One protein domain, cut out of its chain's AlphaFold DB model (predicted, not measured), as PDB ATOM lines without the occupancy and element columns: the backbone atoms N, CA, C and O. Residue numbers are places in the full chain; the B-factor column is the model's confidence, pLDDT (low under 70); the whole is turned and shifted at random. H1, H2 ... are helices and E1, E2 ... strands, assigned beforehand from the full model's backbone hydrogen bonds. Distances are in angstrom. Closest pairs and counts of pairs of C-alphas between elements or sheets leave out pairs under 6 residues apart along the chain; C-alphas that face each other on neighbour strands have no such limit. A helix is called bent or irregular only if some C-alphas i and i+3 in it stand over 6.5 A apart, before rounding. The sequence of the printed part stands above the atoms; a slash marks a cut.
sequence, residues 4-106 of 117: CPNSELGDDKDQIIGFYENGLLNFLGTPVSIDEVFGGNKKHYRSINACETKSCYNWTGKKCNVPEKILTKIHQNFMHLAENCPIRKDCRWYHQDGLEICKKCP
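Overview. This is residues 4 to 106 of the 117 residues of an uncharacterized protein of Chryseobacterium shigense (UniProt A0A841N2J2). A strongly twisted sheet of three strands makes one side of this domain and a cluster of three helices the other, with H1 and H2 both packed on the long, irregular H3, whose last residue reaches the sheet at E2. Two long loops complete it: residues 34 to 44 swing away on the side of the sheet far from the helices, and residues 51 to 65 lead from E3 over to H1. The printed part has 103 residues with three named strands followed by three named helices, E1 E2 E3 H1 H2 H3; the sheet's order is E2 E1 E3, all antiparallel. The class is mixed, helices and strands, with under half of the residues in named elements. The whole is compact, with a radius of gyration of the C-alphas of 13.3 A, and rounded, spanning 35 by 32 by 23 A.

Along the chain. Find C-alpha 15 at (187.731, 154.042, 122.824); from there E1, residues 15 to 21, runs 18.3 A. E2, residues 24 to 33, measures 20.7 A and bends by 90 degrees at residue 30. E3, residues 45 to 50, runs 17.0 A to C-alpha 50 at (191.326, 153.455, 132.103). Next come H1, residues 66 to 73, 10.6 A long, and H2, residues 79 to 83, 6.5 A long. H3, residues 92 to 106, runs 15.0 A to C-alpha 106 at (173.083, 148.480, 128.084); it is irregular, with C-alphas 96 and 99 standing 9.6 A apart.

Arrangement. Begin at the inner strand E1. E2 is its antiparallel neighbour at 154 degrees, and the two form a hairpin; look for N 26 and O 19, 2.8 A apart and within hydrogen-bond range. E3 is antiparallel to E1 at 153 degrees, with N 17 and O 46 within hydrogen-bond range at 2.9 A. H3 is on the sheet; its closest C-alphas to E2 are those of Leu 25 and Pro 106, 4.6 A apart. H1 touches H3, closest at the C-alphas of Pro 67 and Trp 93, 6.2 A apart, the same way at a steep tilt of 43 degrees. H2 touches H3, closest at the C-alphas of Ala 82 and Cys 102, 5.0 A apart. H2 is only just on the sheet, with 5 pairs of C-alphas within 10 A, and only grazes it with residues 81 to 82. H1 is not on the sheet, and H1 and H2 are apart. Every O i to N i+4 pair is within hydrogen-bond range in H1 and H2; in H3 5 of 11 are, beside 5 of 12 O i to N i+3 pairs.

Size, cuts and confidence. Look to the C-alphas of Gly 39 and Lys 62 for the two farthest apart, at 37.6 A. The printed part has no cut; its long links are E2 to E3 and E3 to H1. The mean pLDDT of the printed part is 89.8, and the model's confidence is under 70 at residue 10 and residues 38 to 40.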
ATOM      1  N   CYS A   4     187.004 151.720 132.833       95.75
ATOM      2  CA  CYS A   4     185.746 152.416 133.059       95.75
ATOM      3  C   CYS A   4     184.834 152.182 131.845       95.75
ATOM      4  O   CYS A   4     185.220 152.564 130.744       95.75
ATOM      5  N   PRO A   5     183.634 151.589 132.003       94.94
ATOM      6  CA  PRO A   5     182.715 151.377 130.883       94.94
ATOM      7  C   PRO A   5     181.952 152.652 130.485       94.94
ATOM      8  O   PRO A   5     181.029 152.569 129.686       94.94
ATOM      9  N   ASN A   6     182.258 153.789 131.115       91.00
ATOM     10  CA  ASN A   6     181.576 155.065 130.935       91.00
ATOM     11  C   ASN A   6     182.559 156.221 131.182       91.00
ATOM     12  O   ASN A   6     182.436 156.931 132.184       91.00
ATOM     13  N   SER A   7     183.583 156.345 130.332       89.06
ATOM     14  CA  SER A   7     184.442 157.538 130.339       89.06
ATOM     15  C   SER A   7     183.720 158.719 129.692       89.06
ATOM     16  O   SER A   7     182.786 158.532 128.911       89.06
ATOM     17  N   GLU A   8     184.117 159.939 130.031       81.62
ATOM     18  CA  GLU A   8     183.689 161.120 129.283       81.62
ATOM     19  C   GLU A   8     184.484 161.190 127.984       81.62
ATOM     20  O   GLU A   8     185.693 161.021 128.019       81.62
ATOM     21  N   LEU A   9     183.806 161.434 126.859       75.56
ATOM     22  CA  LEU A   9     184.462 161.628 125.569       75.56
ATOM     23  C   LEU A   9     185.240 162.944 125.571       75.56
ATOM     24  O   LEU A   9     184.634 164.015 125.499       75.56
ATOM     25  N   GLY A  10     186.563 162.867 125.600       68.19
ATOM     26  CA  GLY A  10     187.420 164.055 125.587       68.19
ATOM     27  C   GLY A  10     188.915 163.779 125.706       68.19
ATOM     28  O   GLY A  10     189.699 164.712 125.553       68.19
ATOM     29  N   ASP A  11     189.299 162.528 125.952       71.62
ATOM     30  CA  ASP A  11     190.681 162.061 126.001       71.62
ATOM     31  C   ASP A  11     191.025 161.347 124.681       71.62
ATOM     32  O   ASP A  11     190.203 160.629 124.108       71.62
ATOM     33  N   ASP A  12     192.242 161.541 124.177       73.94
ATOM     34  CA  ASP A  12     192.722 160.933 122.929       73.94
ATOM     35  C   ASP A  12     192.828 159.400 123.011       73.94
ATOM     36  O   ASP A  12     192.902 158.719 121.988       73.94
ATOM     37  N   LYS A  13     192.797 158.841 124.224       83.25
ATOM     38  CA  LYS A  13     192.819 157.397 124.493       83.25
ATOM     39  C   LYS A  13     191.432 156.807 124.705       83.25
ATOM     40  O   LYS A  13     191.331 155.603 124.959       83.25
ATOM     41  N   ASP A  14     190.374 157.614 124.640       87.00
ATOM     42  CA  ASP A  14     189.017 157.091 124.710       87.00
ATOM     43  C   ASP A  14     188.746 156.157 123.527       87.00
ATOM     44  O   ASP A  14     188.968 156.489 122.361       87.00
ATOM     45  N   GLN A  15     188.202 154.983 123.834       92.75
ATOM     46  CA  GLN A  15     187.731 154.042 122.824       92.75
ATOM     47  C   GLN A  15     186.215 153.923 122.882       92.75
ATOM     48  O   GLN A  15     185.607 154.045 123.942       92.75
ATOM     49  N   ILE A  16     185.590 153.629 121.750       92.94
ATOM     50  CA  ILE A  16     184.159 153.375 121.638       92.94
ATOM     51  C   ILE A  16     183.910 151.875 121.732       92.94
ATOM     52  O   ILE A  16     184.514 151.097 121.001       92.94
ATOM     53  N   ILE A  17     182.992 151.460 122.607       93.94
ATOM     54  CA  ILE A  17     182.569 150.051 122.732       93.94
ATOM     55  C   ILE A  17     181.211 149.764 122.118       93.94
ATOM     56  O   ILE A  17     180.774 148.617 122.132       93.94
ATOM     57  N   GLY A  18     180.505 150.783 121.648       92.69
ATOM     58  CA  GLY A  18     179.141 150.631 121.179       92.69
ATOM     59  C   GLY A  18     178.461 151.951 120.878       92.69
ATOM     60  O   GLY A  18     178.975 153.028 121.192       92.69
ATOM     61  N   PHE A  19     177.271 151.841 120.311       90.50
ATOM     62  CA  PHE A  19     176.384 152.957 120.025       90.50
ATOM     63  C   PHE A  19     174.972 152.650 120.518       90.50
ATOM     64  O   PHE A  19     174.577 151.489 120.617       90.50
ATOM     65  N   TYR A  20     174.212 153.686 120.851       89.94
ATOM     66  CA  TYR A  20     172.818 153.538 121.235       89.94
ATOM     67  C   TYR A  20     171.920 153.546 120.013       89.94
ATOM     68  O   TYR A  20     171.961 154.469 119.202       89.94
ATOM     69  N   GLU A  21     171.039 152.562 119.954       87.94
ATOM     70  CA  GLU A  21     169.944 152.478 119.002       87.94
ATOM     71  C   GLU A  21     168.678 152.133 119.785       87.94
ATOM     72  O   GLU A  21     168.693 151.252 120.645       87.94
ATOM     73  N   ASN A  22     167.585 152.866 119.555       87.06
ATOM     74  CA  ASN A  22     166.318 152.670 120.274       87.06
ATOM     75  C   ASN A  22     166.463 152.648 121.814       87.06
ATOM     76  O   ASN A  22     165.756 151.923 122.512       87.06
ATOM     77  N   GLY A  23     167.404 153.435 122.353       87.19
ATOM     78  CA  GLY A  23     167.670 153.535 123.794       87.19
ATOM     79  C   GLY A  23     168.516 152.400 124.387       87.19
ATOM     80  O   GLY A  23     168.757 152.403 125.593       87.19
ATOM     81  N   LEU A  24     169.001 151.462 123.570       90.56
ATOM     82  CA  LEU A  24     169.838 150.347 124.006       90.56
ATOM     83  C   LEU A  24     171.227 150.422 123.392       90.56
ATOM     84  O   LEU A  24     171.391 150.741 122.219       90.56
ATOM     85  N   LEU A  25     172.234 150.116 124.203       92.69
ATOM     86  CA  LEU A  25     173.613 150.013 123.760       92.69
ATOM     87  C   LEU A  25     173.810 148.733 122.945       92.69
ATOM     88  O   LEU A  25     173.764 147.628 123.490       92.69
ATOM     89  N   ASN A  26     174.127 148.906 121.669       92.19
ATOM     90  CA  ASN A  26     174.657 147.864 120.809       92.19
ATOM     91  C   ASN A  26     176.182 147.879 120.890       92.19
ATOM     92  O   ASN A  26     176.814 148.905 120.630       92.19
ATOM     93  N   PHE A  27     176.777 146.751 121.275       94.00
ATOM     94  CA  PHE A  27     178.228 146.631 121.375       94.00
ATOM     95  C   PHE A  27     178.879 146.494 119.998       94.00
ATOM     96  O   PHE A  27     178.383 145.780 119.128       94.00
ATOM     97  N   LEU A  28     180.038 147.125 119.846       91.19
ATOM     98  CA  LEU A  28     181.002 146.771 118.815       91.19
ATOM     99  C   LEU A  28     181.705 145.472 119.231       91.19
ATOM    100  O   LEU A  28     181.951 145.249 120.417       91.19
ATOM    101  N   GLY A  29     182.052 144.620 118.262       87.81
ATOM    102  CA  GLY A  29     182.774 143.371 118.542       87.81
ATOM    103  C   GLY A  29     184.127 143.608 119.224       87.81
ATOM    104  O   GLY A  29     184.538 142.827 120.081       87.81
ATOM    105  N   THR A  30     184.786 144.719 118.898       91.00
ATOM    106  CA  THR A  30     186.017 145.194 119.538       91.00
ATOM    107  C   THR A  30     185.932 146.700 119.781       91.00
ATOM    108  O   THR A  30     185.323 147.394 118.965       91.00
ATOM    109  N   PRO A  31     186.537 147.228 120.864       93.44
ATOM    110  CA  PRO A  31     186.652 148.670 121.040       93.44
ATOM    111  C   PRO A  31     187.446 149.303 119.889       93.44
ATOM    112  O   PRO A  31     188.448 148.733 119.461       93.44
ATOM    113  N   VAL A  32     187.012 150.469 119.415       91.81
ATOM    114  CA  VAL A  32     187.657 151.225 118.322       91.81
ATOM    115  C   VAL A  32     188.011 152.637 118.785       91.81
ATOM    116  O   VAL A  32     187.398 153.138 119.727       91.81
ATOM    117  N   SER A  33     188.989 153.286 118.158       88.38
ATOM    118  CA  SER A  33     189.300 154.695 118.429       88.38
ATOM    119  C   SER A  33     188.133 155.602 118.033       88.38
ATOM    120  O   SER A  33     187.391 155.305 117.096       88.38
ATOM    121  N   ILE A  34     187.984 156.740 118.716       78.75
ATOM    122  CA  ILE A  34     186.988 157.758 118.357       78.75
ATOM    123  C   ILE A  34     187.150 158.248 116.908       78.75
ATOM    124  O   ILE A  34     186.149 158.516 116.249       78.75
ATOM    125  N   ASP A  35     188.384 158.301 116.399       78.69
ATOM    126  CA  ASP A  35     188.688 158.751 115.035       78.69
ATOM    127  C   ASP A  35     188.263 157.734 113.965       78.69
ATOM    128  O   ASP A  35     188.034 158.095 112.812       78.69
ATOM    129  N   GLU A  36     188.127 156.459 114.343       78.31
ATOM    130  CA  GLU A  36     187.645 155.388 113.461       78.31
ATOM    131  C   GLU A  36     186.114 155.389 113.343       78.31
ATOM    132  O   GLU A  36     185.544 154.761 112.448       78.31
ATOM    133  N   VAL A  37     185.428 156.107 114.235       73.44
ATOM    134  CA  VAL A  37     183.976 156.235 114.214       73.44
ATOM    135  C   VAL A  37     183.590 157.448 113.367       73.44
ATOM    136  O   VAL A  37     183.570 158.589 113.824       73.44
ATOM    137  N   PHE A  38     183.269 157.199 112.095       56.38
ATOM    138  CA  PHE A  38     182.840 158.235 111.156       56.38
ATOM    139  C   PHE A  38     181.517 158.889 111.585       56.38
ATOM    140  O   PHE A  38     180.544 158.192 111.847       56.38
ATOM    141  N   GLY A  39     181.484 160.230 111.594       60.50
ATOM    142  CA  GLY A  39     180.285 161.076 111.480       60.50
ATOM    143  C   GLY A  39     179.052 160.671 112.302       60.50
ATOM    144  O   GLY A  39     178.272 159.816 111.904       60.50
ATOM    145  N   GLY A  40     178.787 161.372 113.405       61.72
ATOM    146  CA  GLY A  40     177.551 161.200 114.168       61.72
ATOM    147  C   GLY A  40     177.491 162.083 115.410       61.72
ATOM    148  O   GLY A  40     178.467 162.733 115.788       61.72
ATOM    149  N   ASN A  41     176.335 162.110 116.070       71.25
ATOM    150  CA  ASN A  41     176.198 162.766 117.363       71.25
ATOM    151  C   ASN A  41     176.969 161.958 118.418       71.25
ATOM    152  O   ASN A  41     176.558 160.848 118.754       71.25
ATOM    153  N   LYS A  42     178.054 162.521 118.972       70.69
ATOM    154  CA  LYS A  42     178.882 161.880 120.015       70.69
ATOM    155  C   LYS A  42     178.065 161.363 121.209       70.69
ATOM    156  O   LYS A  42     178.463 160.392 121.844       70.69
ATOM    157  N   LYS A  43     176.883 161.938 121.464       72.31
ATOM    158  CA  LYS A  43     175.935 161.492 122.503       72.31
ATOM    159  C   LYS A  43     175.345 160.097 122.270       72.31
ATOM    160  O   LYS A  43     174.697 159.542 123.155       72.31
ATOM    161  N   HIS A  44     175.521 159.533 121.077       84.62
ATOM    162  CA  HIS A  44     175.051 158.193 120.738       84.62
ATOM    163  C   HIS A  44     176.121 157.123 120.941       84.62
ATOM    164  O   HIS A  44     175.808 155.952 120.771       84.62
ATOM    165  N   TYR A  45     177.346 157.472 121.333       89.25
ATOM    166  CA  TYR A  45     178.401 156.489 121.557       89.25
ATOM    167  C   TYR A  45     178.620 156.201 123.036       89.25
ATOM    168  O   TYR A  45     178.401 157.045 123.908       89.25
ATOM    169  N   ARG A  46     179.076 154.979 123.315       92.00
ATOM    170  CA  ARG A  46     179.612 154.605 124.617       92.00
ATOM    171  C   ARG A  46     181.124 154.556 124.556       92.00
ATOM    172  O   ARG A  46     181.678 153.685 123.886       92.00
ATOM    173  N   SER A  47     181.755 155.420 125.332       92.31
ATOM    174  CA  SER A  47     183.198 155.462 125.506       92.31
ATOM    175  C   SER A  47     183.687 154.711 126.735       92.31
ATOM    176  O   SER A  47     182.991 154.577 127.750       92.31
ATOM    177  N   ILE A  48     184.918 154.236 126.619       94.31
ATOM    178  CA  ILE A  48     185.685 153.583 127.663       94.31
ATOM    179  C   ILE A  48     187.069 154.202 127.766       94.31
ATOM    180  O   ILE A  48     187.625 154.674 126.778       94.31
ATOM    181  N   ASN A  49     187.650 154.111 128.957       94.06
ATOM    182  CA  ASN A  49     189.047 154.450 129.202       94.06
ATOM    183  C   ASN A  49     189.543 153.702 130.449       94.06
ATOM    184  O   ASN A  49     188.782 152.978 131.105       94.06
ATOM    185  N   ALA A  50     190.810 153.873 130.812       94.94
ATOM    186  CA  ALA A  50     191.326 153.455 132.103       94.94
ATOM    187  C   ALA A  50     190.450 153.998 133.248       94.94
ATOM    188  O   ALA A  50     189.964 155.127 133.236       94.94
ATOM    189  N   CYS A  51     190.203 153.167 134.259       94.88
ATOM    190  CA  CYS A  51     189.433 153.587 135.421       94.88
ATOM    191  C   CYS A  51     190.288 154.468 136.339       94.88
ATOM    192  O   CYS A  51     191.108 153.952 137.103       94.88
ATOM    193  N   GLU A  52     190.034 155.774 136.298       92.62
ATOM    194  CA  GLU A  52     190.690 156.757 137.159       92.62
ATOM    195  C   GLU A  52     190.192 156.667 138.603       92.62
ATOM    196  O   GLU A  52     189.102 157.114 138.940       92.62
ATOM    197  N   THR A  53     190.984 156.088 139.502       93.19
ATOM    198  CA  THR A  53     190.604 155.957 140.923       93.19
ATOM    199  C   THR A  53     191.067 157.133 141.783       93.19
ATOM    200  O   THR A  53     190.837 157.129 142.989       93.19
ATOM    201  N   LYS A  54     191.783 158.106 141.206       91.00
ATOM    202  CA  LYS A  54     192.350 159.249 141.945       91.00
ATOM    203  C   LYS A  54     191.593 160.553 141.702       91.00
ATOM    204  O   LYS A  54     191.420 161.320 142.639       91.00
ATOM    205  N   SER A  55     191.145 160.788 140.471       89.31
ATOM    206  CA  SER A  55     190.500 162.037 140.036       89.31
ATOM    207  C   SER A  55     189.031 161.868 139.633       89.31
ATOM    208  O   SER A  55     188.369 162.852 139.317       89.31
ATOM    209  N   CYS A  56     188.482 160.646 139.649       91.81
ATOM    210  CA  CYS A  56     187.088 160.420 139.272       91.81
ATOM    211  C   CYS A  56     186.127 160.769 140.414       91.81
ATOM    212  O   CYS A  56     186.155 160.143 141.474       91.81
ATOM    213  N   TYR A  57     185.189 161.676 140.140       93.06
ATOM    214  CA  TYR A  57     184.118 162.065 141.065       93.06
ATOM    215  C   TYR A  57     183.259 160.884 141.561       93.06
ATOM    216  O   TYR A  57     182.779 160.877 142.692       93.06
ATOM    217  N   ASN A  58     183.070 159.854 140.732       93.75
ATOM    218  CA  ASN A  58     182.270 158.678 141.087       93.75
ATOM    219  C   ASN A  58     183.034 157.642 141.932       93.75
ATOM    220  O   ASN A  58     182.452 156.633 142.344       93.75
ATOM    221  N   TRP A  59     184.335 157.837 142.160       95.81
ATOM    222  CA  TRP A  59     185.146 156.928 142.960       95.81
ATOM    223  C   TRP A  59     185.044 157.267 144.449       95.81
ATOM    224  O   TRP A  59     185.359 158.371 144.877       95.81
ATOM    225  N   THR A  60     184.656 156.295 145.274       96.12
ATOM    226  CA  THR A  60     184.455 156.483 146.725       96.12
ATOM    227  C   THR A  60     185.720 156.270 147.561       96.12
ATOM    228  O   THR A  60     185.655 156.156 148.781       96.12
ATOM    229  N   GLY A  61     186.873 156.097 146.914       95.06
ATOM    230  CA  GLY A  61     188.110 155.611 147.536       95.06
ATOM    231  C   GLY A  61     188.245 154.084 147.522       95.06
ATOM    232  O   GLY A  61     189.364 153.580 147.577       95.06
ATOM    233  N   LYS A  62     187.139 153.338 147.374       94.69
ATOM    234  CA  LYS A  62     187.142 151.860 147.324       94.69
ATOM    235  C   LYS A  62     186.473 151.278 146.080       94.69
ATOM    236  O   LYS A  62     186.918 150.246 145.582       94.69
ATOM    237  N   LYS A  63     185.400 151.910 145.600       96.62
ATOM    238  CA  LYS A  63     184.602 151.440 144.461       96.62
ATOM    239  C   LYS A  63     184.009 152.613 143.679       96.62
ATOM    240  O   LYS A  63     183.898 153.722 144.193       96.62
ATOM    241  N   CYS A  64     183.593 152.362 142.445       96.88
ATOM    242  CA  CYS A  64     182.734 153.263 141.687       96.88
ATOM    243  C   CYS A  64     181.306 153.188 142.251       96.88
ATOM    244  O   CYS A  64     180.799 152.083 142.442       96.88
ATOM    245  N   ASN A  65     180.661 154.331 142.502       95.94
ATOM    246  CA  ASN A  65     179.283 154.397 143.013       95.94
ATOM    247  C   ASN A  65     178.200 154.279 141.920       95.94
ATOM    248  O   ASN A  65     177.024 154.121 142.239       95.94
ATOM    249  N   VAL A  66     178.566 154.351 140.637       95.56
ATOM    250  CA  VAL A  66     177.605 154.309 139.522       95.56
ATOM    251  C   VAL A  66     176.861 152.970 139.435       95.56
ATOM    252  O   VAL A  66     175.636 153.015 139.327       95.56
ATOM    253  N   PRO A  67     177.517 151.795 139.544       95.81
ATOM    254  CA  PRO A  67     176.818 150.509 139.570       95.81
ATOM    255  C   PRO A  67     175.706 150.430 140.610       95.81
ATOM    256  O   PRO A  67     174.614 149.970 140.306       95.81
ATOM    257  N   GLU A  68     175.952 150.943 141.813       94.81
ATOM    258  CA  GLU A  68     174.975 150.938 142.902       94.81
ATOM    259  C   GLU A  68     173.737 151.780 142.552       94.81
ATOM    260  O   GLU A  68     172.601 151.321 142.703       94.81
ATOM    261  N   LYS A  69     173.947 152.976 141.983       93.81
ATOM    262  CA  LYS A  69     172.858 153.836 141.489       93.81
ATOM    263  C   LYS A  69     172.036 153.131 140.407       93.81
ATOM    264  O   LYS A  69     170.810 153.182 140.439       93.81
ATOM    265  N   ILE A  70     172.706 152.452 139.477       94.19
ATOM    266  CA  ILE A  70     172.059 151.688 138.404       94.19
ATOM    267  C   ILE A  70     171.221 150.547 138.973       94.19
ATOM    268  O   ILE A  70     170.051 150.423 138.630       94.19
ATOM    269  N   LEU A  71     171.813 149.716 139.833       94.31
ATOM    270  CA  LEU A  71     171.148 148.548 140.410       94.31
ATOM    271  C   LEU A  71     169.897 148.942 141.205       94.31
ATOM    272  O   LEU A  71     168.942 148.172 141.242       94.31
ATOM    273  N   THR A  72     169.892 150.145 141.781       93.38
ATOM    274  CA  THR A  72     168.760 150.684 142.544       93.38
ATOM    275  C   THR A  72     167.664 151.271 141.650       93.38
ATOM    276  O   THR A  72     166.486 151.104 141.948       93.38
ATOM    277  N   LYS A  73     168.029 151.970 140.566       89.88
ATOM    278  CA  LYS A  73     167.085 152.747 139.738       89.88
ATOM    279  C   LYS A  73     166.587 152.014 138.486       89.88
ATOM    280  O   LYS A  73     165.543 152.369 137.950       89.88
ATOM    281  N   ILE A  74     167.336 151.031 137.987       89.31
ATOM    282  CA  ILE A  74     167.066 150.360 136.709       89.31
ATOM    283  C   ILE A  74     166.600 148.933 136.973       89.31
ATOM    284  O   ILE A  74     167.343 148.104 137.501       89.31
ATOM    285  N   HIS A  75     165.382 148.609 136.550       88.31
ATOM    286  CA  HIS A  75     164.802 147.276 136.740       88.31
ATOM    287  C   HIS A  75     164.906 146.388 135.493       88.31
ATOM    288  O   HIS A  75     164.840 145.167 135.616       88.31
ATOM    289  N   GLN A  76     165.138 146.971 134.312       88.50
ATOM    290  CA  GLN A  76     165.281 146.227 133.059       88.50
ATOM    291  C   GLN A  76     166.573 145.400 133.035       88.50
ATOM    292  O   GLN A  76     167.611 145.850 133.516       88.50
ATOM    293  N   ASN A  77     166.517 144.209 132.434       91.69
ATOM    294  CA  ASN A  77     167.653 143.299 132.297       91.69
ATOM    295  C   ASN A  77     167.808 142.839 130.838       91.69
ATOM    296  O   ASN A  77     166.843 142.409 130.214       91.69
ATOM    297  N   PHE A  78     169.041 142.848 130.334       91.44
ATOM    298  CA  PHE A  78     169.414 142.505 128.960       91.44
ATOM    299  C   PHE A  78     170.535 141.458 128.955       91.44
ATOM    300  O   PHE A  78     171.701 141.764 128.712       91.44
ATOM    301  N   MET A  79     170.189 140.201 129.256       90.00
ATOM    302  CA  MET A  79     171.163 139.110 129.421       90.00
ATOM    303  C   MET A  79     171.995 138.851 128.155       90.00
ATOM    304  O   MET A  79     173.218 138.803 128.239       90.00
ATOM    305  N   HIS A  80     171.352 138.783 126.986       85.88
ATOM    306  CA  HIS A  80     172.045 138.576 125.710       85.88
ATOM    307  C   HIS A  80     173.069 139.686 125.419       85.88
ATOM    308  O   HIS A  80     174.194 139.421 125.010       85.88
ATOM    309  N   LEU A  81     172.718 140.952 125.674       87.81
ATOM    310  CA  LEU A  81     173.654 142.063 125.484       87.81
ATOM    311  C   LEU A  81     174.799 141.997 126.493       87.81
ATOM    312  O   LEU A  81     175.951 142.203 126.122       87.81
ATOM    313  N   ALA A  82     174.504 141.656 127.750       87.06
ATOM    314  CA  ALA A  82     175.530 141.507 128.770       87.06
ATOM    315  C   ALA A  82     176.643 140.551 128.315       87.06
ATOM    316  O   ALA A  82     177.812 140.834 128.589       87.06
ATOM    317  N   GLU A  83     176.287 139.427 127.678       89.81
ATOM    318  CA  GLU A  83     177.195 138.379 127.166       89.81
ATOM    319  C   GLU A  83     178.143 138.853 126.078       89.81
ATOM    320  O   GLU A  83     179.302 138.437 126.073       89.81
ATOM    321  N   ASN A  84     177.705 139.817 125.279       92.69
ATOM    322  CA  ASN A  84     178.468 140.345 124.157       92.69
ATOM    323  C   ASN A  84     179.333 141.561 124.520       92.69
ATOM    324  O   ASN A  84     179.924 142.173 123.637       92.69
ATOM    325  N   CYS A  85     179.423 141.937 125.800       96.00
ATOM    326  CA  CYS A  85     180.221 143.089 126.215       96.00
ATOM    327  C   CYS A  85     181.733 142.812 126.032       96.00
ATOM    328  O   CYS A  85     182.294 141.999 126.781       96.00
ATOM    329  N   PRO A  86     182.431 143.524 125.122       96.00
ATOM    330  CA  PRO A  86     183.800 143.185 124.718       96.00
ATOM    331  C   PRO A  86     184.831 143.424 125.828       96.00
ATOM    332  O   PRO A  86     185.884 142.797 125.855       96.00
ATOM    333  N   ILE A  87     184.513 144.293 126.791       96.62
ATOM    334  CA  ILE A  87     185.406 144.639 127.903       96.62
ATOM    335  C   ILE A  87     185.084 143.915 129.205       96.62
ATOM    336  O   ILE A  87     185.682 144.233 130.229       96.62
ATOM    337  N   ARG A  88     184.128 142.975 129.232       96.19
ATOM    338  CA  ARG A  88     183.627 142.372 130.483       96.19
ATOM    339  C   ARG A  88     184.753 141.903 131.413       96.19
ATOM    340  O   ARG A  88     184.707 142.180 132.609       96.19
ATOM    341  N   LYS A  89     185.776 141.239 130.863       95.44
ATOM    342  CA  LYS A  89     186.918 140.698 131.623       95.44
ATOM    343  C   LYS A  89     187.739 141.772 132.343       95.44
ATOM    344  O   LYS A  89     188.297 141.476 133.398       95.44
ATOM    345  N   ASP A  90     187.739 143.006 131.847       97.12
ATOM    346  CA  ASP A  90     188.522 144.125 132.385       97.12
ATOM    347  C   ASP A  90     187.656 145.258 132.954       97.12
ATOM    348  O   ASP A  90     188.163 146.171 133.610       97.12
ATOM    349  N   CYS A  91     186.338 145.184 132.766       98.00
ATOM    350  CA  CYS A  91     185.369 146.197 133.163       98.00
ATOM    351  C   CYS A  91     185.317 146.379 134.685       98.00
ATOM    352  O   CYS A  91     185.077 145.438 135.446       98.00
ATOM    353  N   ARG A  92     185.476 147.625 135.140       98.06
ATOM    354  CA  ARG A  92     185.401 148.008 136.554       98.06
ATOM    355  C   ARG A  92     184.078 147.590 137.184       98.06
ATOM    356  O   ARG A  92     184.094 147.063 138.289       98.06
ATOM    357  N   TRP A  93     182.961 147.833 136.503       97.69
ATOM    358  CA  TRP A  93     181.632 147.545 137.044       97.69
ATOM    359  C   TRP A  93     181.415 146.042 137.210       97.69
ATOM    360  O   TRP A  93     181.006 145.609 138.280       97.69
ATOM    361  N   TYR A  94     181.791 145.238 136.211       97.94
ATOM    362  CA  TYR A  94     181.713 143.779 136.313       97.94
ATOM    363  C   TYR A  94     182.558 143.233 137.472       97.94
ATOM    364  O   TYR A  94     182.099 142.390 138.233       97.94
ATOM    365  N   HIS A  95     183.780 143.741 137.649       97.75
ATOM    366  CA  HIS A  95     184.646 143.311 138.755       97.75
ATOM    367  C   HIS A  95     184.115 143.684 140.143       97.75
ATOM    368  O   HIS A  95     184.542 143.079 141.121       97.75
ATOM    369  N   GLN A  96     183.231 144.677 140.249       97.06
ATOM    370  CA  GLN A  96     182.630 145.075 141.523       97.06
ATOM    371  C   GLN A  96     181.330 144.329 141.821       97.06
ATOM    372  O   GLN A  96     181.154 143.836 142.929       97.06
ATOM    373  N   ASP A  97     180.427 144.278 140.842       97.38
ATOM    374  CA  ASP A  97     179.019 143.917 141.051       97.38
ATOM    375  C   ASP A  97     178.575 142.737 140.160       97.38
ATOM    376  O   ASP A  97     177.409 142.340 140.138       97.38
ATOM    377  N   GLY A  98     179.512 142.145 139.414       96.44
ATOM    378  CA  GLY A  98     179.306 140.923 138.648       96.44
ATOM    379  C   GLY A  98     178.356 141.078 137.462       96.44
ATOM    380  O   GLY A  98     178.265 142.119 136.810       96.44
ATOM    381  N   LEU A  99     177.657 139.990 137.140       96.06
ATOM    382  CA  LEU A  99     176.775 139.942 135.976       96.06
ATOM    383  C   LEU A  99     175.528 140.828 136.137       96.06
ATOM    384  O   LEU A  99     174.981 141.284 135.134       96.06
ATOM    385  N   GLU A 100     175.095 141.107 137.369       95.94
ATOM    386  CA  GLU A 100     173.883 141.892 137.629       95.94
ATOM    387  C   GLU A 100     173.976 143.309 137.066       95.94
ATOM    388  O   GLU A 100     173.045 143.775 136.408       95.94
ATOM    389  N   ILE A 101     175.128 143.972 137.209       96.88
ATOM    390  CA  ILE A 101     175.320 145.283 136.588       96.88
ATOM    391  C   ILE A 101     175.430 145.185 135.063       96.88
ATOM    392  O   ILE A 101     174.909 146.040 134.347       96.88
ATOM    393  N   CYS A 102     176.042 144.123 134.532       96.69
ATOM    394  CA  CYS A 102     176.166 143.932 133.086       96.69
ATOM    395  C   CYS A 102     174.810 143.744 132.397       96.69
ATOM    396  O   CYS A 102     174.663 144.179 131.261       96.69
ATOM    397  N   LYS A 103     173.813 143.157 133.072       96.19
ATOM    398  CA  LYS A 103     172.441 143.039 132.549       96.19
ATOM    399  C   LYS A 103     171.751 144.400 132.400       96.19
ATOM    400  O   LYS A 103     170.863 144.521 131.566       96.19
ATOM    401  N   LYS A 104     172.145 145.412 133.176       95.88
ATOM    402  CA  LYS A 104     171.508 146.744 133.207       95.88
ATOM    403  C   LYS A 104     172.296 147.805 132.443       95.88
ATOM    404  O   LYS A 104     171.720 148.736 131.898       95.88
ATOM    405  N   CYS A 105     173.617 147.652 132.367       94.75
ATOM    406  CA  CYS A 105     174.525 148.577 131.685       94.75
ATOM    407  C   CYS A 105     174.069 148.992 130.267       94.75
ATOM    408  O   CYS A 105     174.240 150.167 129.928       94.75
ATOM    409  N   PRO A 106     173.485 148.103 129.434       94.38
ATOM    410  CA  PRO A 106     173.083 148.480 128.084       94.38
ATOM    411  C   PRO A 106     171.945 149.503 128.010       94.38
ATOM    412  O   PRO A 106     171.819 150.172 126.994       94.38
TER     413      PRO A 106